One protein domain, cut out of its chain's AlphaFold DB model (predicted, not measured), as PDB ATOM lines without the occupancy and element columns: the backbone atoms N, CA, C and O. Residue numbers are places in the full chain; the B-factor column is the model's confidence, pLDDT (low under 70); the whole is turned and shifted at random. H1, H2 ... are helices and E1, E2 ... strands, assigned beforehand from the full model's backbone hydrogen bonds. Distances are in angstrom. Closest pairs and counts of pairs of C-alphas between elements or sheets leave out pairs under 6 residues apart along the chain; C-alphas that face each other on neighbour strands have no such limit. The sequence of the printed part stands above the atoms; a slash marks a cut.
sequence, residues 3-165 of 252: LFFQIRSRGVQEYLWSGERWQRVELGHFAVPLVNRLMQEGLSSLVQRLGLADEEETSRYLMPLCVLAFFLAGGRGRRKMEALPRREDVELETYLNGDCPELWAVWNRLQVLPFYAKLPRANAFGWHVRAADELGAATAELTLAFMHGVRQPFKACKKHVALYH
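This is residues 3 to 165 of the 252 residues of an uncharacterized protein of Thermanaeromonas sp. C210 (UniProt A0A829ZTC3). One helix, H6, makes the core, with a strongly twisted sheet of five strands over one side of it and helices H1, H3 and H5 packed on it elsewhere. H2 packs on H1 and H3 away from that sheet, the small hairpin of E6 and E7 covers H1 and the last part of H3, and a long loop, residues 74 to 89, leads to H4. The 163 printed residues hold, in order, E1 E2 E3 H1 H2 H3 H4 H5 E4 E5 H6 E6 E7; the large sheet, E3 E2 E1 E5 E4, is antiparallel. The class is mixed and the whole compact, with a radius of gyration of the C-alphas of 15.7 A and spans of 43 by 42 by 32 A.

E1, residues 3 to 8, E2, residues 11 to 18, and E3, residues 21 to 25, form a meander, each strand the antiparallel neighbour of the one before; N 6 and O 13 are 2.8 A apart and N 23 and O 16 2.9 A, within hydrogen-bond range. H1, residues 31 to 41, and H2, residues 43 to 50, only just touch, only at the corner, with 3 pairs of C-alphas within 8 A, the closest those of Leu 38 and Leu 46, 7.2 A. H3, residues 55 to 73, is the hub, touching four helices; its residues 62 to 69 alone touch H1 at a steep tilt of 55 degrees, closest C-alphas Val 35 and Cys 66, 6.1 A. H4, residues 90 to 96, is close to H3 but not clearly touching, closest C-alphas Pro 64 and Tyr 95, 7.3 A. H5, residues 101 to 109, is about perpendicular to H3, at 87 degrees, and touches its residues 60 to 65 alone, closest C-alphas Tyr 61 and Glu 102, 5.8 A. E4, residues 111 to 118, and E5, residues 123 to 130, form a hairpin, with N 115 and O 126 2.9 A apart; E5 is also antiparallel to E1, with N 5 and O 127 2.8 A apart. H6, residues 134 to 147, is on this sheet at a height over the sheet of 9.1 A and lies over E1 and E5, in two layers, a helix on one face of a sheet. H6 touches H1, closest C-alphas Ala 31 and Ala 138, 4.3 A. E6, residues 155 to 157, and E7, residues 162 to 164, form a hairpin, with N 157 and O 162 2.8 A apart; the closest C-alphas of H1 and E7 are Asn 36 and Ala 162, 5.5 A. Every O i to N i+4 pair is within hydrogen-bond range in H1, H4 and H6, against 2 of 4 in H2, 13 of 15 in H3 and 4 of 5 in H5.

E1 begins at C-alpha 3 (262.480, 170.737, 143.549), and E7 ends at C-alpha 164 (266.099, 154.684, 132.279). H3 is 25.2 A long, E2 22.7 A and H6 19.8 A.

The C-alphas farthest apart, Gly 19 and Leu 84, are 46.4 A apart. The printed part has no cut; the link from H3 to H4 is long. Residue 10, residues 76 to 101 and residues 103 to 104 have pLDDT under 70.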
ATOM      1  N   LEU A   3     261.551 170.978 144.641       95.38
ATOM      2  CA  LEU A   3     262.480 170.737 143.549       95.38
ATOM      3  C   LEU A   3     263.175 172.042 143.185       95.38
ATOM      4  O   LEU A   3     262.582 173.121 143.237       95.38
ATOM      5  N   PHE A   4     264.423 171.937 142.757       94.62
ATOM      6  CA  PHE A   4     265.166 173.055 142.207       94.62
ATOM      7  C   PHE A   4     265.851 172.657 140.903       94.62
ATOM      8  O   PHE A   4     266.650 171.723 140.855       94.62
ATOM      9  N   PHE A   5     265.565 173.409 139.845       92.81
ATOM     10  CA  PHE A   5     266.112 173.199 138.512       92.81
ATOM     11  C   PHE A   5     267.115 174.300 138.191       92.81
ATOM     12  O   PHE A   5     266.751 175.427 137.842       92.81
ATOM     13  N   GLN A   6     268.401 173.971 138.285       91.50
ATOM     14  CA  GLN A   6     269.473 174.872 137.886       91.50
ATOM     15  C   GLN A   6     269.628 174.854 136.364       91.50
ATOM     16  O   GLN A   6     269.997 173.830 135.781       91.50
ATOM     17  N   ILE A   7     269.441 176.010 135.728       86.19
ATOM     18  CA  ILE A   7     269.662 176.175 134.288       86.19
ATOM     19  C   ILE A   7     271.147 176.437 134.029       86.19
ATOM     20  O   ILE A   7     271.746 177.346 134.604       86.19
ATOM     21  N   ARG A   8     271.767 175.637 133.161       81.44
ATOM     22  CA  ARG A   8     273.166 175.782 132.737       81.44
ATOM     23  C   ARG A   8     273.258 175.878 131.219       81.44
ATOM     24  O   ARG A   8     272.398 175.400 130.487       81.44
ATOM     25  N   SER A   9     274.377 176.405 130.728       70.75
ATOM     26  CA  SER A   9     274.676 176.466 129.288       70.75
ATOM     27  C   SER A   9     274.659 175.094 128.596       70.75
ATOM     28  O   SER A   9     274.369 175.014 127.404       70.75
ATOM     29  N   ARG A  10     274.946 174.019 129.345       66.50
ATOM     30  CA  ARG A  10     274.989 172.627 128.866       66.50
ATOM     31  C   ARG A  10     273.771 171.777 129.264       66.50
ATOM     32  O   ARG A  10     273.819 170.568 129.073       66.50
ATOM     33  N   GLY A  11     272.710 172.368 129.819       77.00
ATOM     34  CA  GLY A  11     271.484 171.645 130.181       77.00
ATOM     35  C   GLY A  11     270.902 172.065 131.529       77.00
ATOM     36  O   GLY A  11     271.258 173.106 132.074       77.00
ATOM     37  N   VAL A  12     270.019 171.235 132.076       85.81
ATOM     38  CA  VAL A  12     269.369 171.460 133.374       85.81
ATOM     39  C   VAL A  12     269.907 170.454 134.385       85.81
ATOM     40  O   VAL A  12     270.156 169.299 134.047       85.81
ATOM     41  N   GLN A  13     270.120 170.902 135.619       91.38
ATOM     42  CA  GLN A  13     270.392 170.020 136.749       91.38
ATOM     43  C   GLN A  13     269.237 170.076 137.731       91.38
ATOM     44  O   GLN A  13     268.801 171.165 138.099       91.38
ATOM     45  N   GLU A  14     268.801 168.905 138.169       93.06
ATOM     46  CA  GLU A  14     267.725 168.755 139.132       93.06
ATOM     47  C   GLU A  14     268.278 168.526 140.542       93.06
ATOM     48  O   GLU A  14     269.276 167.823 140.751       93.06
ATOM     49  N   TYR A  15     267.625 169.152 141.513       94.56
ATOM     50  CA  TYR A  15     267.892 169.003 142.929       94.56
ATOM     51  C   TYR A  15     266.578 168.789 143.677       94.56
ATOM     52  O   TYR A  15     265.593 169.470 143.409       94.56
ATOM     53  N   LEU A  16     266.598 167.896 144.659       95.44
ATOM     54  CA  LEU A  16     265.499 167.631 145.582       95.44
ATOM     55  C   LEU A  16     265.877 168.154 146.971       95.44
ATOM     56  O   LEU A  16     266.991 167.912 147.447       95.44
ATOM     57  N   TRP A  17     264.966 168.864 147.634       92.75
ATOM     58  CA  TRP A  17     265.151 169.239 149.034       92.75
ATOM     59  C   TRP A  17     264.939 168.014 149.929       92.75
ATOM     60  O   TRP A  17     263.852 167.438 149.969       92.75
ATOM     61  N   SER A  18     265.987 167.590 150.635       90.69
ATOM     62  CA  SER A  18     265.940 166.430 151.526       90.69
ATOM     63  C   SER A  18     266.928 166.592 152.676       90.69
ATOM     64  O   SER A  18     268.123 166.818 152.453       90.69
ATOM     65  N   GLY A  19     266.427 166.463 153.909       83.19
ATOM     66  CA  GLY A  19     267.228 166.619 155.126       83.19
ATOM     67  C   GLY A  19     267.855 168.010 155.236       83.19
ATOM     68  O   GLY A  19     269.064 168.114 155.409       83.19
ATOM     69  N   GLU A  20     267.040 169.056 155.048       87.00
ATOM     70  CA  GLU A  20     267.429 170.479 155.153       87.00
ATOM     71  C   GLU A  20     268.497 170.952 154.151       87.00
ATOM     72  O   GLU A  20     269.130 171.995 154.329       87.00
ATOM     73  N   ARG A  21     268.718 170.198 153.072       91.75
ATOM     74  CA  ARG A  21     269.666 170.572 152.022       91.75
ATOM     75  C   ARG A  21     269.190 170.157 150.639       91.75
ATOM     76  O   ARG A  21     268.484 169.164 150.472       91.75
ATOM     77  N   TRP A  22     269.677 170.876 149.632       93.00
ATOM     78  CA  TRP A  22     269.534 170.492 148.232       93.00
ATOM     79  C   TRP A  22     270.440 169.304 147.909       93.00
ATOM     80  O   TRP A  22     271.666 169.392 148.033       93.00
ATOM     81  N   GLN A  23     269.844 168.207 147.453       93.94
ATOM     82  CA  GLN A  23     270.550 167.018 146.988       93.94
ATOM     83  C   GLN A  23     270.380 166.892 145.482       93.94
ATOM     84  O   GLN A  23     269.270 166.985 144.972       93.94
ATOM     85  N   ARG A  24     271.485 166.707 144.757       93.44
ATOM     86  CA  ARG A  24     271.427 166.524 143.306       93.44
ATOM     87  C   ARG A  24     270.803 165.166 142.995       93.44
ATOM     88  O   ARG A  24     271.271 164.160 143.523       93.44
ATOM     89  N   VAL A  25     269.829 165.159 142.095       93.88
ATOM     90  CA  VAL A  25     269.198 163.948 141.561       93.88
ATOM     91  C   VAL A  25     269.374 163.893 140.043       93.88
ATOM     92  O   VAL A  25     269.870 164.840 139.418       93.88
ATOM     93  N   GLU A  26     269.058 162.748 139.450       93.00
ATOM     94  CA  GLU A  26     268.991 162.628 137.995       93.00
ATOM     95  C   GLU A  26     267.735 163.328 137.478       93.00
ATOM     96  O   GLU A  26     266.699 163.277 138.127       93.00
ATOM     97  N   LEU A  27     267.826 163.976 136.315       92.31
ATOM     98  CA  LEU A  27     266.679 164.671 135.737       92.31
ATOM     99  C   LEU A  27     265.606 163.657 135.318       92.31
ATOM    100  O   LEU A  27     265.916 162.711 134.588       92.31
ATOM    101  N   GLY A  28     264.362 163.860 135.748       92.50
ATOM    102  CA  GLY A  28     263.297 162.864 135.571       92.50
ATOM    103  C   GLY A  28     263.235 161.856 136.724       92.50
ATOM    104  O   GLY A  28     262.879 160.695 136.500       92.50
ATOM    105  N   HIS A  29     263.647 162.271 137.924       95.38
ATOM    106  CA  HIS A  29     263.663 161.463 139.137       95.38
ATOM    107  C   HIS A  29     262.275 160.907 139.487       95.38
ATOM    108  O   HIS A  29     262.175 159.759 139.916       95.38
ATOM    109  N   PHE A  30     261.215 161.683 139.259       95.56
ATOM    110  CA  PHE A  30     259.820 161.293 139.472       95.56
ATOM    111  C   PHE A  30     259.166 160.760 138.192       95.56
ATOM    112  O   PHE A  30     258.452 159.757 138.234       95.56
ATOM    113  N   ALA A  31     259.448 161.364 137.037       94.44
ATOM    114  CA  ALA A  31     258.843 160.982 135.765       94.44
ATOM    115  C   ALA A  31     259.226 159.565 135.320       94.44
ATOM    116  O   ALA A  31     258.361 158.804 134.888       94.44
ATOM    117  N   VAL A  32     260.501 159.176 135.440       94.50
ATOM    118  CA  VAL A  32     260.964 157.851 134.994       94.50
ATOM    119  C   VAL A  32     260.295 156.718 135.785       94.50
ATOM    120  O   VAL A  32     259.724 155.825 135.152       94.50
ATOM    121  N   PRO A  33     260.295 156.721 137.135       93.06
ATOM    122  CA  PRO A  33     259.570 155.716 137.907       93.06
ATOM    123  C   PRO A  33     258.066 155.720 137.640       93.06
ATOM    124  O   PRO A  33     257.486 154.644 137.525       93.06
ATOM    125  N   LEU A  34     257.439 156.894 137.519       93.12
ATOM    126  CA  LEU A  34     255.996 156.999 137.313       93.12
ATOM    127  C   LEU A  34     255.561 156.383 135.975       93.12
ATOM    128  O   LEU A  34     254.657 155.549 135.950       93.12
ATOM    129  N   VAL A  35     256.249 156.725 134.880       90.94
ATOM    130  CA  VAL A  35     255.984 156.145 133.552       90.94
ATOM    131  C   VAL A  35     256.266 154.642 133.547       90.94
ATOM    132  O   VAL A  35     255.482 153.868 133.006       90.94
ATOM    133  N   ASN A  36     257.354 154.197 134.180       90.81
ATOM    134  CA  ASN A  36     257.669 152.770 134.249       90.81
ATOM    135  C   ASN A  36     256.607 151.972 135.011       90.81
ATOM    136  O   ASN A  36     256.261 150.880 134.566       90.81
ATOM    137  N   ARG A  37     256.070 152.506 136.117       90.50
ATOM    138  CA  ARG A  37     254.972 151.854 136.846       90.50
ATOM    139  C   ARG A  37     253.721 151.765 135.992       90.50
ATOM    140  O   ARG A  37     253.148 150.691 135.909       90.50
ATOM    141  N   LEU A  38     253.354 152.830 135.280       88.44
ATOM    142  CA  LEU A  38     252.225 152.775 134.349       88.44
ATOM    143  C   LEU A  38     252.382 151.636 133.328       88.44
ATOM    144  O   LEU A  38     251.436 150.892 133.091       88.44
ATOM    145  N   MET A  39     253.577 151.477 132.753       84.81
ATOM    146  CA  MET A  39     253.845 150.452 131.736       84.81
ATOM    147  C   MET A  39     253.899 149.024 132.301       84.81
ATOM    148  O   MET A  39     253.692 148.073 131.553       84.81
ATOM    149  N   GLN A  40     254.204 148.857 133.591       84.19
ATOM    150  CA  GLN A  40     254.374 147.544 134.233       84.19
ATOM    151  C   GLN A  40     253.136 147.089 135.008       84.19
ATOM    152  O   GLN A  40     252.799 145.910 134.993       84.19
ATOM    153  N   GLU A  41     252.486 148.015 135.703       86.81
ATOM    154  CA  GLU A  41     251.405 147.760 136.659       86.81
ATOM    155  C   GLU A  41     250.034 148.213 136.121       86.81
ATOM    156  O   GLU A  41     249.000 147.808 136.650       86.81
ATOM    157  N   GLY A  42     250.001 149.027 135.058       85.69
ATOM    158  CA  GLY A  42     248.770 149.539 134.449       85.69
ATOM    159  C   GLY A  42     248.125 150.702 135.215       85.69
ATOM    160  O   GLY A  42     248.553 151.075 136.308       85.69
ATOM    161  N   LEU A  43     247.075 151.295 134.631       87.38
ATOM    162  CA  LEU A  43     246.388 152.482 135.169       87.38
ATOM    163  C   LEU A  43     245.750 152.229 136.541       87.38
ATOM    164  O   LEU A  43     245.870 153.074 137.427       87.38
ATOM    165  N   SER A  44     245.140 151.056 136.740       86.12
ATOM    166  CA  SER A  44     244.422 150.681 137.967       86.12
ATOM    167  C   SER A  44     245.291 150.816 139.220       86.12
ATOM    168  O   SER A  44     244.828 151.268 140.265       86.12
ATOM    169  N   SER A  45     246.575 150.462 139.103       85.94
ATOM    170  CA  SER A  45     247.552 150.545 140.197       85.94
ATOM    171  C   SER A  45     247.860 151.987 140.630       85.94
ATOM    172  O   SER A  45     248.263 152.231 141.769       85.94
ATOM    173  N   LEU A  46     247.658 152.957 139.733       87.81
ATOM    174  CA  LEU A  46     248.040 154.352 139.929       87.81
ATOM    175  C   LEU A  46     246.895 155.233 140.437       87.81
ATOM    176  O   LEU A  46     247.187 156.262 141.042       87.81
ATOM    177  N   VAL A  47     245.633 154.817 140.279       86.31
ATOM    178  CA  VAL A  47     244.443 155.580 140.712       86.31
ATOM    179  C   VAL A  47     244.547 155.981 142.189       86.31
ATOM    180  O   VAL A  47     244.593 157.164 142.523       86.31
ATOM    181  N   GLN A  48     244.689 154.993 143.084       82.31
ATOM    182  CA  GLN A  48     244.787 155.241 144.530       82.31
ATOM    183  C   GLN A  48     246.058 156.002 144.910       82.31
ATOM    184  O   GLN A  48     246.053 156.812 145.834       82.31
ATOM    185  N   ARG A  49     247.159 155.744 144.201       84.25
ATOM    186  CA  ARG A  49     248.462 156.335 144.502       84.25
ATOM    187  C   ARG A  49     248.509 157.823 144.168       84.25
ATOM    188  O   ARG A  49     249.107 158.594 144.913       84.25
ATOM    189  N   LEU A  50     247.923 158.200 143.036       86.06
ATOM    190  CA  LEU A  50     247.852 159.584 142.579       86.06
ATOM    191  C   LEU A  50     246.660 160.335 143.182       86.06
ATOM    192  O   LEU A  50     246.572 161.547 143.017       86.06
ATOM    193  N   GLY A  51     245.768 159.636 143.894       83.75
ATOM    194  CA  GLY A  51     244.571 160.229 144.487       83.75
ATOM    195  C   GLY A  51     243.569 160.713 143.438       83.75
ATOM    196  O   GLY A  51     242.895 161.712 143.669       83.75
ATOM    197  N   LEU A  52     243.511 160.037 142.286       86.75
ATOM    198  CA  LEU A  52     242.587 160.342 141.192       86.75
ATOM    199  C   LEU A  52     241.321 159.487 141.317       86.75
ATOM    200  O   LEU A  52     241.331 158.450 141.983       86.75
ATOM    201  N   ALA A  53     240.224 159.936 140.711       86.06
ATOM    202  CA  ALA A  53     238.912 159.320 140.874       86.06
ATOM    203  C   ALA A  53     238.840 157.921 140.247       86.06
ATOM    204  O   ALA A  53     238.292 156.998 140.850       86.06
ATOM    205  N   ASP A  54     239.407 157.763 139.050       88.50
ATOM    206  CA  ASP A  54     239.333 156.533 138.266       88.50
ATOM    207  C   ASP A  54     240.479 156.418 137.240       88.50
ATOM    208  O   ASP A  54     241.386 157.257 137.152       88.50
ATOM    209  N   GLU A  55     240.467 155.326 136.472       89.44
ATOM    210  CA  GLU A  55     241.438 155.077 135.406       89.44
ATOM    211  C   GLU A  55     241.314 156.057 134.236       89.44
ATOM    212  O   GLU A  55     242.315 156.326 133.573       89.44
ATOM    213  N   GLU A  56     240.122 156.602 133.980       88.56
ATOM    214  CA  GLU A  56     239.897 157.546 132.888       88.56
ATOM    215  C   GLU A  56     240.580 158.880 133.200       88.56
ATOM    216  O   GLU A  56     241.361 159.383 132.389       88.56
ATOM    217  N   GLU A  57     240.369 159.410 134.404       84.06
ATOM    218  CA  GLU A  57     241.056 160.596 134.903       84.06
ATOM    219  C   GLU A  57     242.571 160.361 134.964       84.06
ATOM    220  O   GLU A  57     243.359 161.192 134.505       84.06
ATOM    221  N   THR A  58     242.991 159.190 135.448       85.44
ATOM    222  CA  THR A  58     244.408 158.806 135.503       85.44
ATOM    223  C   THR A  58     245.045 158.787 134.115       85.44
ATOM    224  O   THR A  58     246.127 159.346 133.923       85.44
ATOM    225  N   SER A  59     244.366 158.205 133.128       85.81
ATOM    226  CA  SER A  59     244.808 158.195 131.734       85.81
ATOM    227  C   SER A  59     244.914 159.616 131.181       85.81
ATOM    228  O   SER A  59     245.938 159.983 130.599       85.81
ATOM    229  N   ARG A  60     243.906 160.456 131.441       84.69
ATOM    230  CA  ARG A  60     243.842 161.837 130.952       84.69
ATOM    231  C   ARG A  60     245.045 162.678 131.384       84.69
ATOM    232  O   ARG A  60     245.558 163.458 130.588       84.69
ATOM    233  N   TYR A  61     245.538 162.488 132.609       84.12
ATOM    234  CA  TYR A  61     246.718 163.202 133.109       84.12
ATOM    235  C   TYR A  61     248.054 162.516 132.784       84.12
ATOM    236  O   TYR A  61     249.050 163.203 132.543       84.12
ATOM    237  N   LEU A  62     248.114 161.179 132.771       86.56
ATOM    238  CA  LEU A  62     249.373 160.452 132.564       86.56
ATOM    239  C   LEU A  62     249.753 160.263 131.097       86.56
ATOM    240  O   LEU A  62     250.948 160.237 130.798       86.56
ATOM    241  N   MET A  63     248.797 160.133 130.175       84.94
ATOM    242  CA  MET A  63     249.124 159.926 128.758       84.94
ATOM    243  C   MET A  63     249.916 161.100 128.161       84.94
ATOM    244  O   MET A  63     250.977 160.842 127.582       84.94
ATOM    245  N   PRO A  64     249.526 162.375 128.376       81.56
ATOM    246  CA  PRO A  64     250.328 163.519 127.933       81.56
ATOM    247  C   PRO A  64     251.746 163.512 128.519       81.56
ATOM    248  O   PRO A  64     252.729 163.769 127.820       81.56
ATOM    249  N   LEU A  65     251.866 163.157 129.803       86.25
ATOM    250  CA  LEU A  65     253.147 163.051 130.498       86.25
ATOM    251  C   LEU A  65     254.043 161.972 129.865       86.25
ATOM    252  O   LEU A  65     255.233 162.201 129.649       86.25
ATOM    253  N   CYS A  66     253.473 160.814 129.525       86.50
ATOM    254  CA  CYS A  66     254.194 159.717 128.881       86.50
ATOM    255  C   CYS A  66     254.695 160.104 127.492       86.50
ATOM    256  O   CYS A  66     255.863 159.866 127.179       86.50
ATOM    257  N   VAL A  67     253.845 160.736 126.678       83.62
ATOM    258  CA  VAL A  67     254.224 161.224 125.344       83.62
ATOM    259  C   VAL A  67     255.406 162.187 125.450       83.62
ATOM    260  O   VAL A  67     256.428 161.989 124.788       83.62
ATOM    261  N   LEU A  68     255.321 163.170 126.352       83.12
ATOM    262  CA  LEU A  68     256.402 164.126 126.587       83.12
ATOM    263  C   LEU A  68     257.698 163.435 127.049       83.12
ATOM    264  O   LEU A  68     258.787 163.783 126.585       83.12
ATOM    265  N   ALA A  69     257.594 162.424 127.915       88.88
ATOM    266  CA  ALA A  69     258.743 161.658 128.385       88.88
ATOM    267  C   ALA A  69     259.436 160.900 127.239       88.88
ATOM    268  O   ALA A  69     260.650 161.025 127.060       88.88
ATOM    269  N   PHE A  70     258.690 160.152 126.420       84.88
ATOM    270  CA  PHE A  70     259.262 159.423 125.281       84.88
ATOM    271  C   PHE A  70     259.853 160.359 124.224       84.88
ATOM    272  O   PHE A  70     260.887 160.044 123.628       84.88
ATOM    273  N   PHE A  71     259.263 161.537 124.041       81.88
ATOM    274  CA  PHE A  71     259.796 162.556 123.146       81.88
ATOM    275  C   PHE A  71     261.160 163.088 123.613       81.88
ATOM    276  O   PHE A  71     262.126 163.122 122.838       81.88
ATOM    277  N   LEU A  72     261.272 163.424 124.902       83.88
ATOM    278  CA  LEU A  72     262.532 163.843 125.524       83.88
ATOM    279  C   LEU A  72     263.585 162.727 125.485       83.88
ATOM    280  O   LEU A  72     264.750 162.996 125.173       83.88
ATOM    281  N   ALA A  73     263.184 161.472 125.713       85.69
ATOM    282  CA  ALA A  73     264.058 160.305 125.582       85.69
ATOM    283  C   ALA A  73     264.566 160.103 124.142       85.69
ATOM    284  O   ALA A  73     265.703 159.680 123.923       85.69
ATOM    285  N   GLY A  74     263.755 160.475 123.147       78.56
ATOM    286  CA  GLY A  74     264.137 160.552 121.736       78.56
ATOM    287  C   GLY A  74     265.131 161.674 121.408       78.56
ATOM    288  O   GLY A  74     265.619 161.746 120.282       78.56
ATOM    289  N   GLY A  75     265.469 162.537 122.373       70.00
ATOM    290  CA  GLY A  75     266.418 163.642 122.211       70.00
ATOM    291  C   GLY A  75     265.842 164.877 121.530       70.00
ATOM    292  O   GLY A  75     266.599 165.745 121.085       70.00
ATOM    293  N   ARG A  76     264.516 164.961 121.450       64.31
ATOM    294  CA  ARG A  76     263.816 166.099 120.869       64.31
ATOM    295  C   ARG A  76     263.508 167.131 121.964       64.31
ATOM    296  O   ARG A  76     263.152 166.775 123.082       64.31
ATOM    297  N   GLY A  77     263.695 168.416 121.661       54.66
ATOM    298  CA  GLY A  77     263.507 169.520 122.609       54.66
ATOM    299  C   GLY A  77     263.388 170.874 121.904       54.66
ATOM    300  O   GLY A  77     263.758 171.004 120.734       54.66
ATOM    301  N   ARG A  78     262.903 171.898 122.620       48.56
ATOM    302  CA  ARG A  78     262.413 173.173 122.052       48.56
ATOM    303  C   ARG A  78     263.385 173.925 121.127       48.56
ATOM    304  O   ARG A  78     262.946 174.586 120.195       48.56
ATOM    305  N   ARG A  79     264.708 173.796 121.306       45.91
ATOM    306  CA  ARG A  79     265.730 174.475 120.468       45.91
ATOM    307  C   ARG A  79     265.800 173.999 119.001       45.91
ATOM    308  O   ARG A  79     266.652 174.483 118.263       45.91
ATOM    309  N   LYS A  80     264.946 173.060 118.581       43.84
ATOM    310  CA  LYS A  80     264.768 172.630 117.184       43.84
ATOM    311  C   LYS A  80     263.303 172.616 116.713       43.84
ATOM    312  O   LYS A  80     263.002 171.924 115.748       43.84
ATOM    313  N   MET A  81     262.417 173.419 117.308       40.69
ATOM    314  CA  MET A  81     261.339 173.982 116.487       40.69
ATOM    315  C   MET A  81     262.016 174.978 115.538       40.69
ATOM    316  O   MET A  81     262.236 176.139 115.877       40.69
ATOM    317  N   GLU A  82     262.481 174.482 114.387       35.59
ATOM    318  CA  GLU A  82     262.704 175.333 113.217       35.59
ATOM    319  C   GLU A  82     261.407 176.126 112.977       35.59
ATOM    320  O   GLU A  82     260.334 175.684 113.382       35.59
ATOM    321  N   ALA A  83     261.485 177.295 112.338       36.78
ATOM    322  CA  ALA A  83     260.346 178.191 112.088       36.78
ATOM    323  C   ALA A  83     259.162 177.553 111.312       36.78
ATOM    324  O   ALA A  83     258.192 178.238 111.005       36.78
ATOM    325  N   LEU A  84     259.244 176.257 111.001       30.77
ATOM    326  CA  LEU A  84     258.180 175.399 110.512       30.77
ATOM    327  C   LEU A  84     258.210 174.062 111.292       30.77
ATOM    328  O   LEU A  84     259.243 173.382 111.273       30.77
ATOM    329  N   PRO A  85     257.113 173.664 111.961       38.75
ATOM    330  CA  PRO A  85     257.023 172.386 112.666       38.75
ATOM    331  C   PRO A  85     257.151 171.201 111.698       38.75
ATOM    332  O   PRO A  85     256.599 171.204 110.594       38.75
ATOM    333  N   ARG A  86     257.878 170.147 112.102       42.28
ATOM    334  CA  ARG A  86     257.861 168.868 111.374       42.28
ATOM    335  C   ARG A  86     256.524 168.180 111.646       42.28
ATOM    336  O   ARG A  86     255.976 168.312 112.733       42.28
ATOM    337  N   ARG A  87     256.024 167.379 110.698       43.03
ATOM    338  CA  ARG A  87     254.754 166.625 110.826       43.03
ATOM    339  C   ARG A  87     254.637 165.792 112.115       43.03
ATOM    340  O   ARG A  87     253.533 165.530 112.560       43.03
ATOM    341  N   GLU A  88     255.769 165.395 112.694       45.50
ATOM    342  CA  GLU A  88     255.878 164.592 113.921       45.50
ATOM    343  C   GLU A  88     255.942 165.436 115.213       45.50
ATOM    344  O   GLU A  88     255.916 164.879 116.304       45.50
ATOM    345  N   ASP A  89     256.069 166.762 115.100       47.78
ATOM    346  CA  ASP A  89     256.120 167.711 116.221       47.78
ATOM    347  C   ASP A  89     254.772 168.442 116.418       47.78
ATOM    348  O   ASP A  89     254.585 169.134 117.416       47.78
ATOM    349  N   VAL A  90     253.812 168.248 115.500       52.53
ATOM    350  CA  VAL A  90     252.438 168.788 115.569       52.53
ATOM    351  C   VAL A  90     251.699 168.272 116.807       52.53
ATOM    352  O   VAL A  90     250.975 169.026 117.448       52.53
ATOM    353  N   GLU A  91     251.942 167.020 117.208       52.12
ATOM    354  CA  GLU A  91     251.374 166.468 118.444       52.12
ATOM    355  C   GLU A  91     251.829 167.266 119.677       52.12
ATOM    356  O   GLU A  91     251.053 167.464 120.603       52.12
ATOM    357  N   LEU A  92     253.052 167.809 119.681       52.38
ATOM    358  CA  LEU A  92     253.559 168.656 120.768       52.38
ATOM    359  C   LEU A  92     253.047 170.080 120.750       52.38
ATOM    360  O   LEU A  92     252.923 170.674 121.819       52.38
ATOM    361  N   GLU A  93     252.742 170.620 119.575       52.06
ATOM    362  CA  GLU A  93     252.029 171.889 119.484       52.06
ATOM    363  C   GLU A  93     250.664 171.783 120.171       52.06
ATOM    364  O   GLU A  93     250.331 172.665 120.954       52.06
ATOM    365  N   THR A  94     249.951 170.659 120.038       56.09
ATOM    366  CA  THR A  94     248.712 170.396 120.796       56.09
ATOM    367  C   THR A  94     248.944 170.401 122.316       56.09
ATOM    368  O   THR A  94     248.171 170.996 123.067       56.09
ATOM    369  N   TYR A  95     250.046 169.811 122.797       52.28
ATOM    370  CA  TYR A  95     250.363 169.787 124.235       52.28
ATOM    371  C   TYR A  95     250.845 171.138 124.794       52.28
ATOM    372  O   TYR A  95     250.696 171.398 125.988       52.28
ATOM    373  N   LEU A  96     251.416 172.018 123.966       52.50
ATOM    374  CA  LEU A  96     252.062 173.265 124.404       52.50
ATOM    375  C   LEU A  96     251.280 174.537 124.058       52.50
ATOM    376  O   LEU A  96     251.530 175.567 124.681       52.50
ATOM    377  N   ASN A  97     250.336 174.474 123.116       53.81
ATOM    378  CA  ASN A  97     249.499 175.609 122.714       53.81
ATOM    379  C   ASN A  97     248.176 175.695 123.493       53.81
ATOM    380  O   ASN A  97     247.382 176.596 123.243       53.81
ATOM    381  N   GLY A  98     247.957 174.805 124.467       50.97
ATOM    382  CA  GLY A  98     246.774 174.816 125.334       50.97
ATOM    383  C   GLY A  98     245.623 173.919 124.868       50.97
ATOM    384  O   GLY A  98     244.612 173.856 125.560       50.97
ATOM    385  N   ASP A  99     245.793 173.186 123.765       53.06
ATOM    386  CA  ASP A  99     244.781 172.258 123.237       53.06
ATOM    387  C   ASP A  99     244.720 170.923 124.013       53.06
ATOM    388  O   ASP A  99     243.739 170.192 123.906       53.06
ATOM    389  N   CYS A 100     245.733 170.615 124.835       60.06
ATOM    390  CA  CYS A 100     245.675 169.599 125.895       60.06
ATOM    391  C   CYS A 100     245.658 170.295 127.269       60.06
ATOM    392  O   CYS A 100     246.722 170.590 127.835       60.06
ATOM    393  N   PRO A 101     244.471 170.615 127.812       65.19
ATOM    394  CA  PRO A 101     244.348 171.390 129.040       65.19
ATOM    395  C   PRO A 101     244.885 170.659 130.271       65.19
ATOM    396  O   PRO A 101     245.133 171.303 131.282       65.19
ATOM    397  N   GLU A 102     245.091 169.346 130.234       72.44
ATOM    398  CA  GLU A 102     245.345 168.540 131.428       72.44
ATOM    399  C   GLU A 102     246.778 168.650 131.942       72.44
ATOM    400  O   GLU A 102     246.987 168.822 133.146       72.44
ATOM    401  N   LEU A 103     247.773 168.646 131.049       68.19
ATOM    402  CA  LEU A 103     249.165 168.900 131.437       68.19
ATOM    403  C   LEU A 103     249.334 170.348 131.927       68.19
ATOM    404  O   LEU A 103     250.014 170.588 132.927       68.19
ATOM    405  N   TRP A 104     248.635 171.295 131.294       69.56
ATOM    406  CA  TRP A 104     248.564 172.688 131.742       69.56
ATOM    407  C   TRP A 104     247.805 172.852 133.059       69.56
ATOM    408  O   TRP A 104     248.206 173.657 133.893       69.56
ATOM    409  N   ALA A 105     246.758 172.068 133.304       71.19
ATOM    410  CA  ALA A 105     246.011 172.080 134.554       71.19
ATOM    411  C   ALA A 105     246.862 171.556 135.713       71.19
ATOM    412  O   ALA A 105     246.784 172.084 136.821       71.19
ATOM    413  N   VAL A 106     247.701 170.535 135.491       77.94
ATOM    414  CA  VAL A 106     248.709 170.123 136.483       77.94
ATOM    415  C   VAL A 106     249.754 171.223 136.661       77.94
ATOM    416  O   VAL A 106     250.007 171.636 137.788       77.94
ATOM    417  N   TRP A 107     250.307 171.755 135.570       77.56
ATOM    418  CA  TRP A 107     251.334 172.798 135.614       77.56
ATOM    419  C   TRP A 107     250.882 174.069 136.347       77.56
ATOM    420  O   TRP A 107     251.611 174.584 137.187       77.56
ATOM    421  N   ASN A 108     249.661 174.541 136.102       77.62
ATOM    422  CA  ASN A 108     249.107 175.744 136.729       77.62
ATOM    423  C   ASN A 108     248.849 175.579 138.235       77.62
ATOM    424  O   ASN A 108     248.723 176.575 138.945       77.62
ATOM    425  N   ARG A 109     248.788 174.338 138.739       81.56
ATOM    426  CA  ARG A 109     248.732 174.045 140.180       81.56
ATOM    427  C   ARG A 109     250.113 174.086 140.840       81.56
ATOM    428  O   ARG A 109     250.194 174.136 142.067       81.56
ATOM    429  N   LEU A 110     251.196 174.050 140.061       84.69
ATOM    430  CA  LEU A 110     252.557 174.090 140.582       84.69
ATOM    431  C   LEU A 110     252.956 175.516 140.949       84.69
ATOM    432  O   LEU A 110     252.795 176.458 140.173       84.69
ATOM    433  N   GLN A 111     253.585 175.668 142.111       85.75
ATOM    434  CA  GLN A 111     254.260 176.915 142.448       85.75
ATOM    435  C   GLN A 111     255.657 176.895 141.825       85.75
ATOM    436  O   GLN A 111     256.578 176.317 142.401       85.75
ATOM    437  N   VAL A 112     255.802 177.517 140.652       83.81
ATOM    438  CA  VAL A 112     257.071 177.637 139.919       83.81
ATOM    439  C   VAL A 112     257.590 179.066 140.042       83.81
ATOM    440  O   VAL A 112     256.987 179.996 139.512       83.81
ATOM    441  N   LEU A 113     258.707 179.256 140.745       84.38
ATOM    442  CA  LEU A 113     259.258 180.582 141.031       84.38
ATOM    443  C   LEU A 113     260.744 180.670 140.664       84.38
ATOM    444  O   LEU A 113     261.488 179.712 140.899       84.38
ATOM    445  N   PRO A 114     261.216 181.814 140.134       84.50
ATOM    446  CA  PRO A 114     262.646 182.075 140.054       84.50
ATOM    447  C   PRO A 114     263.232 182.107 141.471       84.50
ATOM    448  O   PRO A 114     262.664 182.717 142.377       84.50
ATOM    449  N   PHE A 115     264.362 181.436 141.678       85.69
ATOM    450  CA  PHE A 115     264.916 181.234 143.013       85.69
ATOM    451  C   PHE A 115     266.441 181.168 143.006       85.69
ATOM    452  O   PHE A 115     267.054 180.629 142.081       85.69
ATOM    453  N   TYR A 116     267.052 181.689 144.072       86.62
ATOM    454  CA  TYR A 116     268.474 181.530 144.363       86.62
ATOM    455  C   TYR A 116     268.662 180.463 145.444       86.62
ATOM    456  O   TYR A 116     268.420 180.705 146.623       86.62
ATOM    457  N   ALA A 117     269.126 179.282 145.042       85.06
ATOM    458  CA  ALA A 117     269.400 178.176 145.946       85.06
ATOM    459  C   ALA A 117     270.850 178.203 146.441       85.06
ATOM    460  O   ALA A 117     271.791 178.312 145.650       85.06
ATOM    461  N   LYS A 118     271.039 178.016 147.751       87.06
ATOM    462  CA  LYS A 118     272.344 177.713 148.347       87.06
ATOM    463  C   LYS A 118     272.631 176.219 148.189       87.06
ATOM    464  O   LYS A 118     272.203 175.411 149.012       87.06
ATOM    465  N   LEU A 119     273.307 175.836 147.107       84.62
ATOM    466  CA  LEU A 119     273.681 174.441 146.852       84.62
ATOM    467  C   LEU A 119     274.979 174.082 147.599       84.62
ATOM    468  O   LEU A 119     275.755 174.978 147.937       84.62
ATOM    469  N   PRO A 120     275.297 172.785 147.790       76.94
ATOM    470  CA  PRO A 120     276.474 172.356 148.558       76.94
ATOM    471  C   PRO A 120     277.829 172.911 148.089       76.94
ATOM    472  O   PRO A 120     278.783 172.908 148.858       76.94
ATOM    473  N   ARG A 121     277.946 173.344 146.824       77.06
ATOM    474  CA  ARG A 121     279.211 173.823 146.230       77.06
ATOM    475  C   ARG A 121     279.186 175.274 145.752       77.06
ATOM    476  O   ARG A 121     280.251 175.822 145.500       77.06
ATOM    477  N   ALA A 122     278.010 175.868 145.566       80.81
ATOM    478  CA  ALA A 122     277.855 177.249 145.111       80.81
ATOM    479  C   ALA A 122     276.398 177.703 145.261       80.81
ATOM    480  O   ALA A 122     275.486 176.878 145.283       80.81
ATOM    481  N   ASN A 123     276.169 179.012 145.257       86.50
ATOM    482  CA  ASN A 123     274.828 179.538 145.029       86.50
ATOM    483  C   ASN A 123     274.467 179.404 143.546       86.50
ATOM    484  O   ASN A 123     275.323 179.556 142.671       86.50
ATOM    485  N   ALA A 124     273.202 179.120 143.258       89.31
ATOM    486  CA  ALA A 124     272.713 178.945 141.901       89.31
ATOM    487  C   ALA A 124     271.354 179.610 141.715       89.31
ATOM    488  O   ALA A 124     270.488 179.499 142.575       89.31
ATOM    489  N   PHE A 125     271.166 180.248 140.562       87.56
ATOM    490  CA  PHE A 125     269.859 180.710 140.112       87.56
ATOM    491  C   PHE A 125     269.172 179.632 139.271       87.56
ATOM    492  O   PHE A 125     269.828 178.920 138.502       87.56
ATOM    493  N   GLY A 126     267.859 179.508 139.415       90.50
ATOM    494  CA  GLY A 126     267.066 178.518 138.703       90.50
ATOM    495  C   GLY A 126     265.588 178.604 139.055       90.50
ATOM    496  O   GLY A 126     265.116 179.633 139.537       90.50
ATOM    497  N   TRP A 127     264.875 177.506 138.825       90.88
ATOM    498  CA  TRP A 127     263.451 177.394 139.127       90.88
ATOM    499  C   TRP A 127     263.250 176.572 140.385       90.88
ATOM    500  O   TRP A 127     263.645 175.410 140.426       90.88
ATOM    501  N   HIS A 128     262.632 177.169 141.394       92.81
ATOM    502  CA  HIS A 128     262.093 176.439 142.526       92.81
ATOM    503  C   HIS A 128     260.675 175.989 142.196       92.81
ATOM    504  O   HIS A 128     259.856 176.803 141.762       92.81
ATOM    505  N   VAL A 129     260.393 174.706 142.402       93.50
ATOM    506  CA  VAL A 129     259.074 174.123 142.181       93.50
ATOM    507  C   VAL A 129     258.605 173.420 143.438       93.50
ATOM    508  O   VAL A 129     259.270 172.516 143.941       93.50
ATOM    509  N   ARG A 130     257.416 173.796 143.912       93.88
ATOM    510  CA  ARG A 130     256.704 173.041 144.941       93.88
ATOM    511  C   ARG A 130     255.595 172.223 144.291       93.88
ATOM    512  O   ARG A 130     254.679 172.785 143.694       93.88
ATOM    513  N   ALA A 131     255.680 170.905 144.438       92.38
ATOM    514  CA  ALA A 131     254.681 169.949 143.968       92.38
ATOM    515  C   ALA A 131     254.025 169.236 145.159       92.38
ATOM    516  O   ALA A 131     254.711 168.878 146.122       92.38
ATOM    517  N   ALA A 132     252.707 169.040 145.112       89.94
ATOM    518  CA  ALA A 132     251.974 168.334 146.164       89.94
ATOM    519  C   ALA A 132     252.208 166.813 146.105       89.94
ATOM    520  O   ALA A 132     252.365 166.178 147.146       89.94
ATOM    521  N   ASP A 133     252.310 166.264 144.896       90.31
ATOM    522  CA  ASP A 133     252.337 164.831 144.611       90.31
ATOM    523  C   ASP A 133     253.380 164.463 143.532       90.31
ATOM    524  O   ASP A 133     254.112 165.312 143.010       90.31
ATOM    525  N   GLU A 134     253.481 163.159 143.249       91.81
ATOM    526  CA  GLU A 134     254.421 162.579 142.278       91.81
ATOM    527  C   GLU A 134     254.083 163.002 140.839       91.81
ATOM    528  O   GLU A 134     254.994 163.228 140.044       91.81
ATOM    529  N   LEU A 135     252.794 163.175 140.519       91.38
ATOM    530  CA  LEU A 135     252.332 163.629 139.206       91.38
ATOM    531  C   LEU A 135     252.811 165.056 138.926       91.38
ATOM    532  O   LEU A 135     253.438 165.305 137.902       91.38
ATOM    533  N   GLY A 136     252.587 165.982 139.858       91.69
ATOM    534  CA  GLY A 136     253.028 167.366 139.746       91.69
ATOM    535  C   GLY A 136     254.548 167.496 139.678       91.69
ATOM    536  O   GLY A 136     255.061 168.294 138.894       91.69
ATOM    537  N   ALA A 137     255.278 166.686 140.450       94.00
ATOM    538  CA  ALA A 137     256.736 166.642 140.381       94.00
ATOM    539  C   ALA A 137     257.218 166.172 138.997       94.00
ATOM    540  O   ALA A 137     258.015 166.861 138.363       94.00
ATOM    541  N   ALA A 138     256.666 165.070 138.482       94.38
ATOM    542  CA  ALA A 138     256.994 164.555 137.155       94.38
ATOM    543  C   ALA A 138     256.629 165.545 136.033       94.38
ATOM    544  O   ALA A 138     257.416 165.762 135.110       94.38
ATOM    545  N   THR A 139     255.466 166.201 136.119       91.19
ATOM    546  CA  THR A 139     255.075 167.262 135.180       91.19
ATOM    547  C   THR A 139     256.077 168.412 135.202       91.19
ATOM    548  O   THR A 139     256.461 168.901 134.139       91.19
ATOM    549  N   ALA A 140     256.546 168.829 136.382       90.81
ATOM    550  CA  ALA A 140     257.545 169.886 136.501       90.81
ATOM    551  C   ALA A 140     258.857 169.523 135.793       90.81
ATOM    552  O   ALA A 140     259.379 170.321 135.011       90.81
ATOM    553  N   GLU A 141     259.367 168.316 136.054       93.50
ATOM    554  CA  GLU A 141     260.615 167.810 135.481       93.50
ATOM    555  C   GLU A 141     260.581 167.815 133.955       93.50
ATOM    556  O   GLU A 141     261.470 168.382 133.314       93.50
ATOM    557  N   LEU A 142     259.549 167.200 133.367       89.31
ATOM    558  CA  LEU A 142     259.454 167.045 131.920       89.31
ATOM    559  C   LEU A 142     259.200 168.383 131.226       89.31
ATOM    560  O   LEU A 142     259.860 168.687 130.232       89.31
ATOM    561  N   THR A 143     258.305 169.211 131.765       84.81
ATOM    562  CA  THR A 143     257.988 170.518 131.176       84.81
ATOM    563  C   THR A 143     259.194 171.450 131.225       84.81
ATOM    564  O   THR A 143     259.544 172.047 130.206       84.81
ATOM    565  N   LEU A 144     259.906 171.537 132.354       84.81
ATOM    566  CA  LEU A 144     261.118 172.358 132.441       84.81
ATOM    567  C   LEU A 144     262.251 171.800 131.572       84.81
ATOM    568  O   LEU A 144     262.924 172.575 130.886       84.81
ATOM    569  N   ALA A 145     262.448 170.478 131.536       86.44
ATOM    570  CA  ALA A 145     263.420 169.856 130.640       86.44
ATOM    571  C   ALA A 145     263.124 170.198 129.171       86.44
ATOM    572  O   ALA A 145     264.031 170.581 128.423       86.44
ATOM    573  N   PHE A 146     261.854 170.133 128.776       80.38
ATOM    574  CA  PHE A 146     261.401 170.482 127.438       80.38
ATOM    575  C   PHE A 146     261.601 171.972 127.124       80.38
ATOM    576  O   PHE A 146     262.243 172.307 126.122       80.38
ATOM    577  N   MET A 147     261.116 172.868 127.993       77.12
ATOM    578  CA  MET A 147     261.200 174.325 127.822       77.12
ATOM    579  C   MET A 147     262.642 174.810 127.670       77.12
ATOM    580  O   MET A 147     262.911 175.688 126.848       77.12
ATOM    581  N   HIS A 148     263.567 174.220 128.432       77.25
ATOM    582  CA  HIS A 148     264.991 174.564 128.405       77.25
ATOM    583  C   HIS A 148     265.800 173.746 127.389       77.25
ATOM    584  O   HIS A 148     267.019 173.900 127.295       77.25
ATOM    585  N   GLY A 149     265.138 172.912 126.579       72.75
ATOM    586  CA  GLY A 149     265.747 172.195 125.462       72.75
ATOM    587  C   GLY A 149     266.785 171.152 125.881       72.75
ATOM    588  O   GLY A 149     267.786 170.975 125.180       72.75
ATOM    589  N   VAL A 150     266.572 170.483 127.017       80.94
ATOM    590  CA  VAL A 150     267.430 169.383 127.471       80.94
ATOM    591  C   VAL A 150     267.328 168.220 126.491       80.94
ATOM    592  O   VAL A 150     266.237 167.792 126.124       80.94
ATOM    593  N   ARG A 151     268.477 167.693 126.064       74.25
ATOM    594  CA  ARG A 151     268.536 166.536 125.166       74.25
ATOM    595  C   ARG A 151     268.754 165.268 125.970       74.25
ATOM    596  O   ARG A 151     269.743 165.197 126.692       74.25
ATOM    597  N   GLN A 152     267.875 164.286 125.778       81.81
ATOM    598  CA  GLN A 152     268.000 162.937 126.340       81.81
ATOM    599  C   GLN A 152     268.302 162.950 127.849       81.81
ATOM    600  O   GLN A 152     269.336 162.427 128.265       81.81
ATOM    601  N   PRO A 153     267.429 163.562 128.678       88.56
ATOM    602  CA  PRO A 153     267.594 163.532 130.137       88.56
ATOM    603  C   PRO A 153     267.630 162.095 130.690       88.56
ATOM    604  O   PRO A 153     268.274 161.826 131.698       88.56
ATOM    605  N   PHE A 154     266.985 161.178 129.975       92.00
ATOM    606  CA  PHE A 154     266.966 159.734 130.163       92.00
ATOM    607  C   PHE A 154     266.769 159.071 128.785       92.00
ATOM    608  O   PHE A 154     266.620 159.748 127.764       92.00
ATOM    609  N   LYS A 155     266.789 157.741 128.737       90.00
ATOM    610  CA  LYS A 155     266.658 156.900 127.539       90.00
ATOM    611  C   LYS A 155     265.383 156.067 127.608       90.00
ATOM    612  O   LYS A 155     264.850 155.837 128.686       90.00
ATOM    613  N   ALA A 156     264.941 155.560 126.458       88.31
ATOM    614  CA  ALA A 156     263.813 154.639 126.339       88.31
ATOM    615  C   ALA A 156     264.259 153.286 125.766       88.31
ATOM    616  O   ALA A 156     265.062 153.213 124.830       88.31
ATOM    617  N   CYS A 157     263.748 152.191 126.324       83.88
ATOM    618  CA  CYS A 157     264.015 150.843 125.841       83.88
ATOM    619  C   CYS A 157     262.965 150.445 124.808       83.88
ATOM    620  O   CYS A 157     261.795 150.309 125.145       83.88
ATOM    621  N   LYS A 158     263.387 150.178 123.568       77.50
ATOM    622  CA  LYS A 158     262.469 149.770 122.489       77.50
ATOM    623  C   LYS A 158     261.755 148.442 122.760       77.50
ATOM    624  O   LYS A 158     260.658 148.246 122.266       77.50
ATOM    625  N   LYS A 159     262.389 147.528 123.504       77.06
ATOM    626  CA  LYS A 159     261.835 146.192 123.782       77.06
ATOM    627  C   LYS A 159     260.789 146.206 124.889       77.06
ATOM    628  O   LYS A 159     259.800 145.501 124.792       77.06
ATOM    629  N   HIS A 160     261.041 146.985 125.935       77.06
ATOM    630  CA  HIS A 160     260.254 146.936 127.168       77.06
ATOM    631  C   HIS A 160     259.444 148.205 127.424       77.06
ATOM    632  O   HIS A 160     258.831 148.313 128.476       77.06
ATOM    633  N   VAL A 161     259.509 149.183 126.511       82.31
ATOM    634  CA  VAL A 161     258.812 150.476 126.619       82.31
ATOM    635  C   VAL A 161     259.056 151.122 127.996       82.31
ATOM    636  O   VAL A 161     258.173 151.681 128.626       82.31
ATOM    637  N   ALA A 162     260.297 151.012 128.480       85.62
ATOM    638  CA  ALA A 162     260.710 151.465 129.806       85.62
ATOM    639  C   ALA A 162     261.754 152.578 129.698       85.62
ATOM    640  O   ALA A 162     262.662 152.506 128.860       85.62
ATOM    641  N   LEU A 163     261.653 153.575 130.569       90.69
ATOM    642  CA  LEU A 163     262.585 154.689 130.685       90.69
ATOM    643  C   LEU A 163     263.718 154.374 131.675       90.69
ATOM    644  O   LEU A 163     263.519 153.630 132.638       90.69
ATOM    645  N   TYR A 164     264.919 154.907 131.432       91.94
ATOM    646  CA  TYR A 164     266.099 154.684 132.279       91.94
ATOM    647  C   TYR A 164     267.217 155.706 132.047       91.94
ATOM    648  O   TYR A 164     267.371 156.215 130.940       91.94
ATOM    649  N   HIS A 165     268.057 155.950 133.051       90.19
ATOM    650  CA  HIS A 165     269.206 156.860 132.941       90.19
ATOM    651  C   HIS A 165     270.469 156.151 132.427       90.19
ATOM    652  O   HIS A 165     271.006 156.504 131.371       90.19
TER     653      HIS A 165